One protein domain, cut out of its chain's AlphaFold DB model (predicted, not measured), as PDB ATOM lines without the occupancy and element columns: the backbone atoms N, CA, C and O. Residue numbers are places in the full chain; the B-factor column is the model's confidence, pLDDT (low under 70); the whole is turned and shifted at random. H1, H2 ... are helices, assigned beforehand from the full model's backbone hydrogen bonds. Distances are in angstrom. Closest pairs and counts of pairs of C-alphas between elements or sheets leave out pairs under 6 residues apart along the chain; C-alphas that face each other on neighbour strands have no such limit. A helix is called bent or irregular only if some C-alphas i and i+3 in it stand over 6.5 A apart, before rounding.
ATOM      1  N   LEU A   2      23.264  35.630 290.370       95.25
ATOM      2  CA  LEU A   2      22.626  36.895 289.939       95.25
ATOM      3  C   LEU A   2      22.933  37.339 288.496       95.25
ATOM      4  O   LEU A   2      22.160  37.034 287.597       95.25
ATOM      5  N   ARG A   3      24.061  38.028 288.248       96.94
ATOM      6  CA  ARG A   3      24.491  38.469 286.904       96.94
ATOM      7  C   ARG A   3      24.463  37.341 285.866       96.94
ATOM      8  O   ARG A   3      24.042  37.591 284.744       96.94
ATOM      9  N   ARG A   4      24.921  36.134 286.220       97.44
ATOM     10  CA  ARG A   4      24.950  34.977 285.306       97.44
ATOM     11  C   ARG A   4      23.557  34.403 285.056       97.44
ATOM     12  O   ARG A   4      23.219  34.193 283.902       97.44
ATOM     13  N   ILE A   5      22.740  34.247 286.100       98.00
ATOM     14  CA  ILE A   5      21.333  33.814 285.997       98.00
ATOM     15  C   ILE A   5      20.564  34.752 285.057       98.00
ATOM     16  O   ILE A   5      19.990  34.306 284.069       98.00
ATOM     17  N   LEU A   6      20.634  36.063 285.310       97.94
ATOM     18  CA  LEU A   6      19.986  37.083 284.480       97.94
ATOM     19  C   LEU A   6      20.534  37.087 283.047       97.94
ATOM     20  O   LEU A   6      19.755  37.191 282.110       97.94
ATOM     21  N   LEU A   7      21.851  36.941 282.855       97.81
ATOM     22  CA  LEU A   7      22.447  36.849 281.520       97.81
ATOM     23  C   LEU A   7      21.940  35.620 280.754       97.81
ATOM     24  O   LEU A   7      21.544  35.762 279.603       97.81
ATOM     25  N   MET A   8      21.922  34.440 281.380       97.38
ATOM     26  CA  MET A   8      21.413  33.214 280.760       97.38
ATOM     27  C   MET A   8      19.926  33.326 280.427       97.38
ATOM     28  O   MET A   8      19.524  32.929 279.337       97.38
ATOM     29  N   TRP A   9      19.128  33.925 281.316       97.44
ATOM     30  CA  TRP A   9      17.708  34.171 281.070       97.44
ATOM     31  C   TRP A   9      17.505  35.096 279.863       97.44
ATOM     32  O   TRP A   9      16.816  34.739 278.916       97.44
ATOM     33  N   CYS A  10      18.201  36.235 279.820       96.44
ATOM     34  CA  CYS A  10      18.109  37.189 278.711       96.44
ATOM     35  C   CYS A  10      18.714  36.694 277.383       96.44
ATOM     36  O   CYS A  10      18.480  37.323 276.353       96.44
ATOM     37  N   LEU A  11      19.506  35.615 277.395       96.50
ATOM     38  CA  LEU A  11      19.995  34.941 276.186       96.50
ATOM     39  C   LEU A  11      18.997  33.906 275.643       96.50
ATOM     40  O   LEU A  11      19.029  33.631 274.446       96.50
ATOM     41  N   GLN A  12      18.131  33.349 276.496       95.62
ATOM     42  CA  GLN A  12      17.039  32.456 276.088       95.62
ATOM     43  C   GLN A  12      15.770  33.232 275.701       95.62
ATOM     44  O   GLN A  12      15.081  32.825 274.772       95.62
ATOM     45  N   HIS A  13      15.531  34.379 276.348       93.50
ATOM     46  CA  HIS A  13      14.353  35.245 276.185       93.50
ATOM     47  C   HIS A  13      14.733  36.646 275.632       93.50
ATOM     48  O   HIS A  13      14.670  37.659 276.351       93.50
ATOM     49  N   PRO A  14      15.238  36.736 274.380       91.69
ATOM     50  CA  PRO A  14      15.804  37.965 273.810       91.69
ATOM     51  C   PRO A  14      14.774  39.077 273.546       91.69
ATOM     52  O   PRO A  14      15.144  40.251 273.502       91.69
ATOM     53  N   GLU A  15      13.495  38.738 273.375       89.12
ATOM     54  CA  GLU A  15      12.389  39.680 273.151       89.12
ATOM     55  C   GLU A  15      12.089  40.571 274.368       89.12
ATOM     56  O   GLU A  15      11.771  41.753 274.202       89.12
ATOM     57  N   TYR A  16      12.269  40.058 275.589       91.00
ATOM     58  CA  TYR A  16      12.211  40.874 276.807       91.00
ATOM     59  C   TYR A  16      13.570  41.531 277.098       91.00
ATOM     60  O   TYR A  16      13.650  42.752 277.325       91.00
ATOM     61  N   GLY A  17      14.641  40.727 277.055       92.75
ATOM     62  CA  GLY A  17      15.997  41.123 277.435       92.75
ATOM     63  C   GLY A  17      16.115  41.528 278.912       92.75
ATOM     64  O   GLY A  17      15.208  41.312 279.712       92.75
ATOM     65  N   TYR A  18      17.243  42.133 279.302       95.44
ATOM     66  CA  TYR A  18      17.420  42.609 280.679       95.44
ATOM     67  C   TYR A  18      16.766  43.977 280.889       95.44
ATOM     68  O   TYR A  18      17.086  44.944 280.194       95.44
ATOM     69  N   ARG A  19      15.913  44.086 281.914       94.62
ATOM     70  CA  ARG A  19      15.271  45.329 282.361       94.62
ATOM     71  C   ARG A  19      15.491  45.553 283.858       94.62
ATOM     72  O   ARG A  19      15.583  44.619 284.655       94.62
ATOM     73  N   GLN A  20      15.560  46.823 284.257       93.62
ATOM     74  CA  GLN A  20      15.673  47.201 285.666       93.62
ATOM     75  C   GLN A  20      14.427  46.737 286.442       93.62
ATOM     76  O   GLN A  20      13.304  46.960 285.996       93.62
ATOM     77  N   GLY A  21      14.644  46.082 287.586       94.94
ATOM     78  CA  GLY A  21      13.619  45.380 288.363       94.94
ATOM     79  C   GLY A  21      13.804  43.858 288.375       94.94
ATOM     80  O   GLY A  21      13.627  43.243 289.418       94.94
ATOM     81  N   MET A  22      14.270  43.238 287.285       96.88
ATOM     82  CA  MET A  22      14.405  41.768 287.215       96.88
ATOM     83  C   MET A  22      15.388  41.197 288.253       96.88
ATOM     84  O   MET A  22      15.181  40.116 288.792       96.88
ATOM     85  N   HIS A  23      16.443  41.947 288.591       96.94
ATOM     86  CA  HIS A  23      17.379  41.566 289.656       96.94
ATOM     87  C   HIS A  23      16.775  41.674 291.068       96.94
ATOM     88  O   HIS A  23      17.288  41.058 291.996       96.94
ATOM     89  N   GLU A  24      15.701  42.448 291.223       97.25
ATOM     90  CA  GLU A  24      14.964  42.651 292.473       97.25
ATOM     91  C   GLU A  24      13.917  41.542 292.660       97.25
ATOM     92  O   GLU A  24      13.654  41.152 293.789       97.25
ATOM     93  N   LEU A  25      13.405  40.963 291.562       97.81
ATOM     94  CA  LEU A  25      12.649  39.704 291.584       97.81
ATOM     95  C   LEU A  25      13.540  38.490 291.904       97.81
ATOM     96  O   LEU A  25      13.138  37.604 292.648       97.81
ATOM     97  N   LEU A  26      14.762  38.440 291.362       98.19
ATOM     98  CA  LEU A  26      15.674  37.310 291.578       98.19
ATOM     99  C   LEU A  26      16.298  37.280 292.988       98.19
ATOM    100  O   LEU A  26      16.615  36.207 293.499       98.19
ATOM    101  N   ALA A  27      16.518  38.439 293.617       97.50
ATOM    102  CA  ALA A  27      17.254  38.513 294.881       97.50
ATOM    103  C   ALA A  27      16.568  37.796 296.070       97.50
ATOM    104  O   ALA A  27      17.286  37.093 296.783       97.50
ATOM    105  N   PRO A  28      15.237  37.887 296.288       97.56
ATOM    106  CA  PRO A  28      14.555  37.114 297.330       97.56
ATOM    107  C   PRO A  28      14.607  35.600 297.092       97.56
ATOM    108  O   PRO A  28      14.840  34.858 298.038       97.56
ATOM    109  N   LEU A  29      14.481  35.140 295.839       96.81
ATOM    110  CA  LEU A  29      14.564  33.710 295.491       96.81
ATOM    111  C   LEU A  29      15.943  33.129 295.849       96.81
ATOM    112  O   LEU A  29      16.047  32.090 296.491       96.81
ATOM    113  N   VAL A  30      17.006  33.853 295.487       96.56
ATOM    114  CA  VAL A  30      18.391  33.520 295.860       96.56
ATOM    115  C   VAL A  30      18.615  33.567 297.376       96.56
ATOM    116  O   VAL A  30      19.413  32.791 297.891       96.56
ATOM    117  N   TYR A  31      17.942  34.472 298.088       96.69
ATOM    118  CA  TYR A  31      18.059  34.576 299.541       96.69
ATOM    119  C   TYR A  31      17.435  33.377 300.265       96.69
ATOM    120  O   TYR A  31      18.070  32.853 301.175       96.69
ATOM    121  N   VAL A  32      16.248  32.920 299.848       95.12
ATOM    122  CA  VAL A  32      15.588  31.740 300.440       95.12
ATOM    123  C   VAL A  32      16.462  30.496 300.271       95.12
ATOM    124  O   VAL A  32      16.860  29.910 301.270       95.12
ATOM    125  N   LEU A  33      16.904  30.197 299.043       93.06
ATOM    126  CA  LEU A  33      17.775  29.043 298.771       93.06
ATOM    127  C   LEU A  33      19.068  29.051 299.607       93.06
ATOM    128  O   LEU A  33      19.500  28.007 300.088       93.06
ATOM    129  N   GLN A  34      19.681  30.224 299.823       93.19
ATOM    130  CA  GLN A  34      20.851  30.341 300.700       93.19
ATOM    131  C   GLN A  34      20.501  30.041 302.166       93.19
ATOM    132  O   GLN A  34      21.282  29.379 302.839       93.19
ATOM    133  N   VAL A  35      19.348  30.499 302.667       92.06
ATOM    134  CA  VAL A  35      18.888  30.201 304.037       92.06
ATOM    135  C   VAL A  35      18.641  28.701 304.223       92.06
ATOM    136  O   VAL A  35      19.023  28.155 305.258       92.06
ATOM    137  N   ASP A  36      18.083  28.024 303.220       88.06
ATOM    138  CA  ASP A  36      17.832  26.580 303.266       88.06
ATOM    139  C   ASP A  36      19.151  25.779 303.286       88.06
ATOM    140  O   ASP A  36      19.309  24.848 304.080       88.06
ATOM    141  N   ILE A  37      20.145  26.195 302.492       86.75
ATOM    142  CA  ILE A  37      21.508  25.626 302.481       86.75
ATOM    143  C   ILE A  37      22.247  25.902 303.802       86.75
ATOM    144  O   ILE A  37      22.891  25.004 304.356       86.75
ATOM    145  N   ASP A  38      22.128  27.114 304.350       88.81
ATOM    146  CA  ASP A  38      22.706  27.479 305.648       88.81
ATOM    147  C   ASP A  38      22.074  26.635 306.778       88.81
ATOM    148  O   ASP A  38      22.777  26.209 307.701       88.81
ATOM    149  N   LYS A  39      20.763  26.352 306.718       86.25
ATOM    150  CA  LYS A  39      20.036  25.498 307.678       86.25
ATOM    151  C   LYS A  39      20.394  24.016 307.512       86.25
ATOM    152  O   LYS A  39      20.644  23.364 308.527       86.25
ATOM    153  N   LEU A  40      20.507  23.489 306.288       83.56
ATOM    154  CA  LEU A  40      21.028  22.136 306.032       83.56
ATOM    155  C   LEU A  40      22.441  21.965 306.612       83.56
ATOM    156  O   LEU A  40      22.731  20.955 307.254       83.56
ATOM    157  N   SER A  41      23.305  22.966 306.432       84.44
ATOM    158  CA  SER A  41      24.676  22.953 306.955       84.44
ATOM    159  C   SER A  41      24.696  22.875 308.486       84.44
ATOM    160  O   SER A  41      25.371  22.016 309.049       84.44
ATOM    161  N   GLN A  42      23.880  23.690 309.165       86.38
ATOM    162  CA  GLN A  42      23.716  23.642 310.627       86.38
ATOM    163  C   GLN A  42      23.166  22.294 311.122       86.38
ATOM    164  O   GLN A  42      23.617  21.784 312.145       86.38
ATOM    165  N   VAL A  43      22.208  21.692 310.407       84.12
ATOM    166  CA  VAL A  43      21.683  20.361 310.755       84.12
ATOM    167  C   VAL A  43      22.774  19.293 310.612       84.12
ATOM    168  O   VAL A  43      22.892  18.436 311.486       84.12
ATOM    169  N   ARG A  44      23.625  19.377 309.581       80.62
ATOM    170  CA  ARG A  44      24.763  18.464 309.387       80.62
ATOM    171  C   ARG A  44      25.827  18.587 310.480       80.62
ATOM    172  O   ARG A  44      26.321  17.563 310.933       80.62
ATOM    173  N   GLU A  45      26.135  19.798 310.946       83.56
ATOM    174  CA  GLU A  45      27.056  20.017 312.078       83.56
ATOM    175  C   GLU A  45      26.511  19.487 313.420       83.56
ATOM    176  O   GLU A  45      27.286  19.103 314.295       83.56
ATOM    177  N   LEU A  46      25.186  19.468 313.605       84.00
ATOM    178  CA  LEU A  46      24.541  19.024 314.850       84.00
ATOM    179  C   LEU A  46      24.220  17.521 314.884       84.00
ATOM    180  O   LEU A  46      24.124  16.945 315.970       84.00
ATOM    181  N   HIS A  47      24.046  16.902 313.714       79.69
ATOM    182  CA  HIS A  47      23.553  15.532 313.551       79.69
ATOM    183  C   HIS A  47      24.421  14.707 312.589       79.69
ATOM    184  O   HIS A  47      23.890  13.901 311.834       79.69
ATOM    185  N   GLU A  48      25.745  14.892 312.608       75.31
ATOM    186  CA  GLU A  48      26.712  14.170 311.757       75.31
ATOM    187  C   GLU A  48      26.494  12.640 311.783       75.31
ATOM    188  O   GLU A  48      26.464  12.002 310.730       75.31
ATOM    189  N   ASP A  49      26.206  12.079 312.963       72.00
ATOM    190  CA  ASP A  49      25.844  10.667 313.183       72.00
ATOM    191  C   ASP A  49      24.649  10.186 312.325       72.00
ATOM    192  O   ASP A  49      24.567   9.009 311.992       72.00
ATOM    193  N   CYS A  50      23.731  11.083 311.942       71.75
ATOM    194  CA  CYS A  50      22.543  10.784 311.132       71.75
ATOM    195  C   CYS A  50      22.779  10.898 309.613       71.75
ATOM    196  O   CYS A  50      21.877  10.572 308.843       71.75
ATOM    197  N   PHE A  51      23.945  11.387 309.173       69.69
ATOM    198  CA  PHE A  51      24.310  11.522 307.753       69.69
ATOM    199  C   PHE A  51      25.410  10.547 307.308       69.69
ATOM    200  O   PHE A  51      25.739  10.510 306.122       69.69
ATOM    201  N   ASN A  52      26.006   9.796 308.236       62.25
ATOM    202  CA  ASN A  52      27.056   8.827 307.941       62.25
ATOM    203  C   ASN A  52      26.460   7.481 307.503       62.25
ATOM    204  O   ASN A  52      25.571   6.942 308.156       62.25
ATOM    205  N   ASP A  53      26.979   6.927 306.407       55.62
ATOM    206  CA  ASP A  53      26.558   5.631 305.870       55.62
ATOM    207  C   ASP A  53      27.353   4.472 306.502       55.62
ATOM    208  O   ASP A  53      28.571   4.357 306.317       55.62
ATOM    209  N   ASP A  54      26.656   3.570 307.203       50.72
ATOM    210  CA  ASP A  54      27.220   2.341 307.781       50.72
ATOM    211  C   ASP A  54      27.882   1.421 306.726       50.72
ATOM    212  O   ASP A  54      28.731   0.587 307.067       50.72
ATOM    213  N   GLU A  98      13.059  12.125 318.512       74.81
ATOM    214  CA  GLU A  98      13.251  13.265 319.441       74.81
ATOM    215  C   GLU A  98      13.591  14.590 318.726       74.81
ATOM    216  O   GLU A  98      13.708  15.635 319.369       74.81
ATOM    217  N   LEU A  99      13.751  14.563 317.400       78.19
ATOM    218  CA  LEU A  99      14.064  15.734 316.574       78.19
ATOM    219  C   LEU A  99      12.818  16.577 316.264       78.19
ATOM    220  O   LEU A  99      11.702  16.059 316.190       78.19
ATOM    221  N   ASP A 100      13.015  17.875 316.019       82.25
ATOM    222  CA  ASP A 100      11.965  18.725 315.453       82.25
ATOM    223  C   ASP A 100      11.611  18.293 314.016       82.25
ATOM    224  O   ASP A 100      12.436  17.707 313.309       82.25
ATOM    225  N   SER A 101      10.368  18.556 313.596       82.81
ATOM    226  CA  SER A 101       9.837  18.054 312.320       82.81
ATOM    227  C   SER A 101      10.652  18.535 311.120       82.81
ATOM    228  O   SER A 101      10.936  17.745 310.227       82.81
ATOM    229  N   ASP A 102      11.067  19.800 311.131       79.50
ATOM    230  CA  ASP A 102      11.789  20.449 310.040       79.50
ATOM    231  C   ASP A 102      13.198  19.843 309.903       79.50
ATOM    232  O   ASP A 102      13.633  19.470 308.816       79.50
ATOM    233  N   THR A 103      13.911  19.670 311.021       82.12
ATOM    234  CA  THR A 103      15.215  18.990 311.069       82.12
ATOM    235  C   THR A 103      15.104  17.517 310.655       82.12
ATOM    236  O   THR A 103      15.966  17.024 309.925       82.12
ATOM    237  N   LYS A 104      14.036  16.819 311.060       81.75
ATOM    238  CA  LYS A 104      13.748  15.434 310.650       81.75
ATOM    239  C   LYS A 104      13.484  15.330 309.146       81.75
ATOM    240  O   LYS A 104      14.022  14.433 308.505       81.75
ATOM    241  N   GLU A 105      12.715  16.254 308.577       80.31
ATOM    242  CA  GLU A 105      12.451  16.336 307.137       80.31
ATOM    243  C   GLU A 105      13.733  16.636 306.344       80.31
ATOM    244  O   GLU A 105      14.029  15.933 305.384       80.31
ATOM    245  N   ILE A 106      14.564  17.579 306.801       79.81
ATOM    246  CA  ILE A 106      15.867  17.890 306.186       79.81
ATOM    247  C   ILE A 106      16.802  16.670 306.165       79.81
ATOM    248  O   ILE A 106      17.489  16.449 305.166       79.81
ATOM    249  N   ILE A 107      16.830  15.869 307.235       77.50
ATOM    250  CA  ILE A 107      17.613  14.622 307.284       77.50
ATOM    251  C   ILE A 107      17.029  13.584 306.314       77.50
ATOM    252  O   ILE A 107      17.776  13.006 305.535       77.50
ATOM    253  N   LEU A 108      15.705  13.384 306.297       76.81
ATOM    254  CA  LEU A 108      15.042  12.406 305.419       76.81
ATOM    255  C   LEU A 108      15.111  12.762 303.921       76.81
ATOM    256  O   LEU A 108      15.115  11.862 303.085       76.81
ATOM    257  N   LEU A 109      15.172  14.051 303.576       73.00
ATOM    258  CA  LEU A 109      15.373  14.538 302.205       73.00
ATOM    259  C   LEU A 109      16.851  14.531 301.775       73.00
ATOM    260  O   LEU A 109      17.148  14.702 300.593       73.00
ATOM    261  N   SER A 110      17.784  14.337 302.710       70.19
ATOM    262  CA  SER A 110      19.218  14.313 302.429       70.19
ATOM    263  C   SER A 110      19.718  12.895 302.188       70.19
ATOM    264  O   SER A 110      19.882  12.110 303.116       70.19
ATOM    265  N   ASP A 111      20.054  12.591 300.937       65.31
ATOM    266  CA  ASP A 111      20.749  11.353 300.582       65.31
ATOM    267  C   ASP A 111      22.120  11.254 301.285       65.31
ATOM    268  O   ASP A 111      22.872  12.237 301.348       65.31
ATOM    269  N   ALA A 112      22.466  10.061 301.775       57.56
ATOM    270  CA  ALA A 112      23.762   9.768 302.382       57.56
ATOM    271  C   ALA A 112      24.924   9.932 301.380       57.56
ATOM    272  O   ALA A 112      26.021  10.339 301.761       57.56
ATOM    273  N   TYR A 113      24.671   9.729 300.079       56.97
ATOM    274  CA  TYR A 113      25.633  10.016 299.005       56.97
ATOM    275  C   TYR A 113      25.804  11.521 298.710       56.97
ATOM    276  O   TYR A 113      26.656  11.909 297.905       56.97
ATOM    277  N   GLY A 114      25.020  12.394 299.354       60.78
ATOM    278  CA  GLY A 114      25.079  13.841 299.163       60.78
ATOM    279  C   GLY A 114      24.864  14.246 297.701       60.78
ATOM    280  O   GLY A 114      24.002  13.711 297.013       60.78
ATOM    281  N   ALA A 115      25.675  15.182 297.205       52.62
ATOM    282  CA  ALA A 115      25.527  15.770 295.867       52.62
ATOM    283  C   ALA A 115      25.822  14.821 294.677       52.62
ATOM    284  O   ALA A 115      25.811  15.283 293.535       52.62
ATOM    285  N   GLU A 116      26.113  13.541 294.933       54.66
ATOM    286  CA  GLU A 116      26.262  12.477 293.924       54.66
ATOM    287  C   GLU A 116      25.184  11.370 294.078       54.66
ATOM    288  O   GLU A 116      25.227  10.371 293.363       54.66
ATOM    289  N   GLY A 117      24.228  11.535 295.007       60.59
ATOM    290  CA  GLY A 117      23.073  10.648 295.211       60.59
ATOM    291  C   GLY A 117      21.826  11.046 294.409       60.59
ATOM    292  O   GLY A 117      21.794  12.099 293.771       60.59
ATOM    293  N   GLU A 118      20.772  10.225 294.465       56.12
ATOM    294  CA  GLU A 118      19.507  10.500 293.761       56.12
ATOM    295  C   GLU A 118      18.657  11.560 294.483       56.12
ATOM    296  O   GLU A 118      17.986  12.352 293.821       56.12
ATOM    297  N   LEU A 119      18.709  11.623 295.824       51.00
ATOM    298  CA  LEU A 119      17.941  12.605 296.611       51.00
ATOM    299  C   LEU A 119      18.750  13.850 297.008       51.00
ATOM    300  O   LEU A 119      18.189  14.936 297.151       51.00
ATOM    301  N   GLY A 120      20.077  13.741 297.134       52.91
ATOM    302  CA  GLY A 120      20.963  14.791 297.670       52.91
ATOM    303  C   GLY A 120      21.210  15.987 296.738       52.91
ATOM    304  O   GLY A 120      22.169  16.743 296.910       52.91
ATOM    305  N   ILE A 121      20.333  16.157 295.751       61.97
ATOM    306  CA  ILE A 121      20.290  17.263 294.795       61.97
ATOM    307  C   ILE A 121      19.498  18.449 295.377       61.97
ATOM    308  O   ILE A 121      19.907  19.591 295.182       61.97
ATOM    309  N   VAL A 122      18.420  18.184 296.133       64.88
ATOM    310  CA  VAL A 122      17.336  19.146 296.457       64.88
ATOM    311  C   VAL A 122      17.796  20.416 297.197       64.88
ATOM    312  O   VAL A 122      17.175  21.461 297.036       64.88
ATOM    313  N   LEU A 123      18.883  20.353 297.974       73.19
ATOM    314  CA  LEU A 123      19.455  21.492 298.718       73.19
ATOM    315  C   LEU A 123      20.986  21.594 298.554       73.19
ATOM    316  O   LEU A 123      21.719  21.927 299.485       73.19
ATOM    317  N   SER A 124      21.505  21.257 297.372       78.44
ATOM    318  CA  SER A 124      22.949  21.256 297.112       78.44
ATOM    319  C   SER A 124      23.478  22.644 296.723       78.44
ATOM    320  O   SER A 124      23.073  23.204 295.703       78.44
ATOM    321  N   GLU A 125      24.477  23.176 297.444       84.06
ATOM    322  CA  GLU A 125      25.140  24.458 297.104       84.06
ATOM    323  C   GLU A 125      25.659  24.485 295.649       84.06
ATOM    324  O   GLU A 125      25.628  25.517 294.975       84.06
ATOM    325  N   ARG A 126      26.067  23.319 295.127       84.81
ATOM    326  CA  ARG A 126      26.495  23.112 293.734       84.81
ATOM    327  C   ARG A 126      25.412  23.480 292.714       84.81
ATOM    328  O   ARG A 126      25.750  23.961 291.630       84.81
ATOM    329  N   PHE A 127      24.144  23.240 293.045       86.94
ATOM    330  CA  PHE A 127      23.002  23.427 292.154       86.94
ATOM    331  C   PHE A 127      22.186  24.690 292.449       86.94
ATOM    332  O   PHE A 127      21.504  25.147 291.542       86.94
ATOM    333  N   MET A 128      22.403  25.381 293.578       89.06
ATOM    334  CA  MET A 128      21.741  26.653 293.931       89.06
ATOM    335  C   MET A 128      21.642  27.681 292.781       89.06
ATOM    336  O   MET A 128      20.632  28.367 292.642       89.06
ATOM    337  N   GLU A 129      22.668  27.825 291.931       93.88
ATOM    338  CA  GLU A 129      22.621  28.750 290.779       93.88
ATOM    339  C   GLU A 129      21.687  28.282 289.641       93.88
ATOM    340  O   GLU A 129      21.222  29.104 288.851       93.88
ATOM    341  N   HIS A 130      21.421  26.981 289.565       93.06
ATOM    342  CA  HIS A 130      20.522  26.316 288.622       93.06
ATOM    343  C   HIS A 130      19.086  26.341 289.168       93.06
ATOM    344  O   HIS A 130      18.172  26.717 288.441       93.06
ATOM    345  N   ASP A 131      18.899  26.067 290.462       92.81
ATOM    346  CA  ASP A 131      17.589  26.114 291.129       92.81
ATOM    347  C   ASP A 131      17.051  27.552 291.166       92.81
ATOM    348  O   ASP A 131      15.924  27.827 290.750       92.81
ATOM    349  N   ALA A 132      17.910  28.516 291.521       95.94
ATOM    350  CA  ALA A 132      17.599  29.941 291.434       95.94
ATOM    351  C   ALA A 132      17.313  30.409 289.996       95.94
ATOM    352  O   ALA A 132      16.603  31.398 289.815       95.94
ATOM    353  N   TYR A 133      17.861  29.737 288.976       97.25
ATOM    354  CA  TYR A 133      17.499  29.991 287.582       97.25
ATOM    355  C   TYR A 133      16.121  29.404 287.249       97.25
ATOM    356  O   TYR A 133      15.291  30.125 286.706       97.25
ATOM    357  N   ALA A 134      15.847  28.149 287.612       95.75
ATOM    358  CA  ALA A 134      14.587  27.469 287.313       95.75
ATOM    359  C   ALA A 134      13.377  28.135 287.992       95.75
ATOM    360  O   ALA A 134      12.359  28.377 287.345       95.75
ATOM    361  N   ILE A 135      13.500  28.509 289.271       95.50
ATOM    362  CA  ILE A 135      12.437  29.210 290.011       95.50
ATOM    363  C   ILE A 135      12.218  30.621 289.435       95.50
ATOM    364  O   ILE A 135      11.080  31.077 289.314       95.50
ATOM    365  N   PHE A 136      13.289  31.311 289.026       97.88
ATOM    366  CA  PHE A 136      13.183  32.620 288.377       97.88
ATOM    367  C   PHE A 136      12.553  32.535 286.982       97.88
ATOM    368  O   PHE A 136      11.699  33.356 286.656       97.88
ATOM    369  N   ASP A 137      12.915  31.542 286.172       97.19
ATOM    370  CA  ASP A 137      12.322  31.326 284.850       97.19
ATOM    371  C   ASP A 137      10.827  30.982 284.962       97.19
ATOM    372  O   ASP A 137       9.999  31.619 284.312       97.19
ATOM    373  N   GLY A 138      10.458  30.100 285.899       96.00
ATOM    374  CA  GLY A 138       9.061  29.788 286.219       96.00
ATOM    375  C   GLY A 138       8.249  30.987 286.734       96.00
ATOM    376  O   GLY A 138       7.058  31.091 286.444       96.00
ATOM    377  N   LEU A 139       8.877  31.938 287.437       96.81
ATOM    378  CA  LEU A 139       8.260  33.222 287.808       96.81
ATOM    379  C   LEU A 139       8.095  34.160 286.596       96.81
ATOM    380  O   LEU A 139       7.112  34.901 286.502       96.81
ATOM    381  N   MET A 140       9.052  34.142 285.669       96.44
ATOM    382  CA  MET A 140       9.084  35.033 284.510       96.44
ATOM    383  C   MET A 140       8.133  34.588 283.389       96.44
ATOM    384  O   MET A 140       7.365  35.432 282.927       96.44
ATOM    385  N   ASP A 141       8.102  33.305 283.012       93.31
ATOM    386  CA  ASP A 141       7.062  32.732 282.130       93.31
ATOM    387  C   ASP A 141       5.728  32.492 282.861       93.31
ATOM    388  O   ASP A 141       4.682  32.365 282.238       93.31
ATOM    389  N   GLY A 142       5.716  32.427 284.193       90.19
ATOM    390  CA  GLY A 142       4.492  32.150 284.950       90.19
ATOM    391  C   GLY A 142       3.985  30.703 284.845       90.19
ATOM    392  O   GLY A 142       2.888  30.420 285.341       90.19
TER     393      GLY A 142
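Overview. This is residues 2 to 54 and 98 to 142 of the 710 residues of the protein "Rab-GAP TBC domain-containing protein" of Hordeum vulgare subsp. vulgare (UniProt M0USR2). One long helix, H2, makes the length of a loose rod; H4 packs slantwise on its first part, with H1 packed on H4, and the small H3 packs crosswise near the other end of H2. From H3 a long stretch with no named element, residues 109 to 127, leads back to H4. The printed part has 98 residues with four named helices, H1, H2, H3 and H4 along the chain, and no named strand: all helix. It is loose, with a radius of gyration of the C-alphas of 16.4 A and spans of 52 by 24 by 21 A.

Along the chain. H1, residues 3 to 12, begins at C-alpha 3 (24.491, 38.469, 286.904) and is 14.4 A long from first to last C-alpha. H2, residues 22 to 46, is 37.2 A long; it is only just irregular, with C-alphas 25 and 28 lying 6.6 A apart. H3, residues 101 to 108, is 10.3 A long. H4, residues 128 to 141, is 19.8 A long and ends at C-alpha 141 (7.062, 32.732, 282.130).

Arrangement. H2 touches H4 with residues 25 to 34 alone, closest at the C-alphas of Val 30 and Ala 132, 5.7 A; they run opposite ways at a tilt of 37 degrees, only just steep. H4 touches H1 at a steep tilt of 46 degrees, the same way, the closest C-alphas being those of Ile 5 and Tyr 133, 5.6 A. H1 and H2 are close but not clearly touching, with the C-alphas of Leu 6 and His 23 closest at 7.3 A. H2 touches H3 with residues 40 to 43 alone, about perpendicular at 82 degrees, the C-alphas of Val 43 and Thr 103 closest at 6.6 A. The helix packing is mostly crossed, with 0 of these 3 touching pairs at a shallow tilt. H3 is apart from H1 and H4. Every O i to N i+4 pair is within hydrogen-bond range in H1, H3 and H4, and 19 of 21 are in H2.

Size, cuts and confidence. The C-alphas farthest apart, of Glu 15 and Glu 98, are 53.3 A from each other. Residues 55 to 97 are not printed, and C-alphas 54 and 98 are 21.2 A apart across this cut. The link from H3 to H4 is long. Mean pLDDT of the printed part is 84.3; residues 51 to 54 and 111 to 122 are under 70.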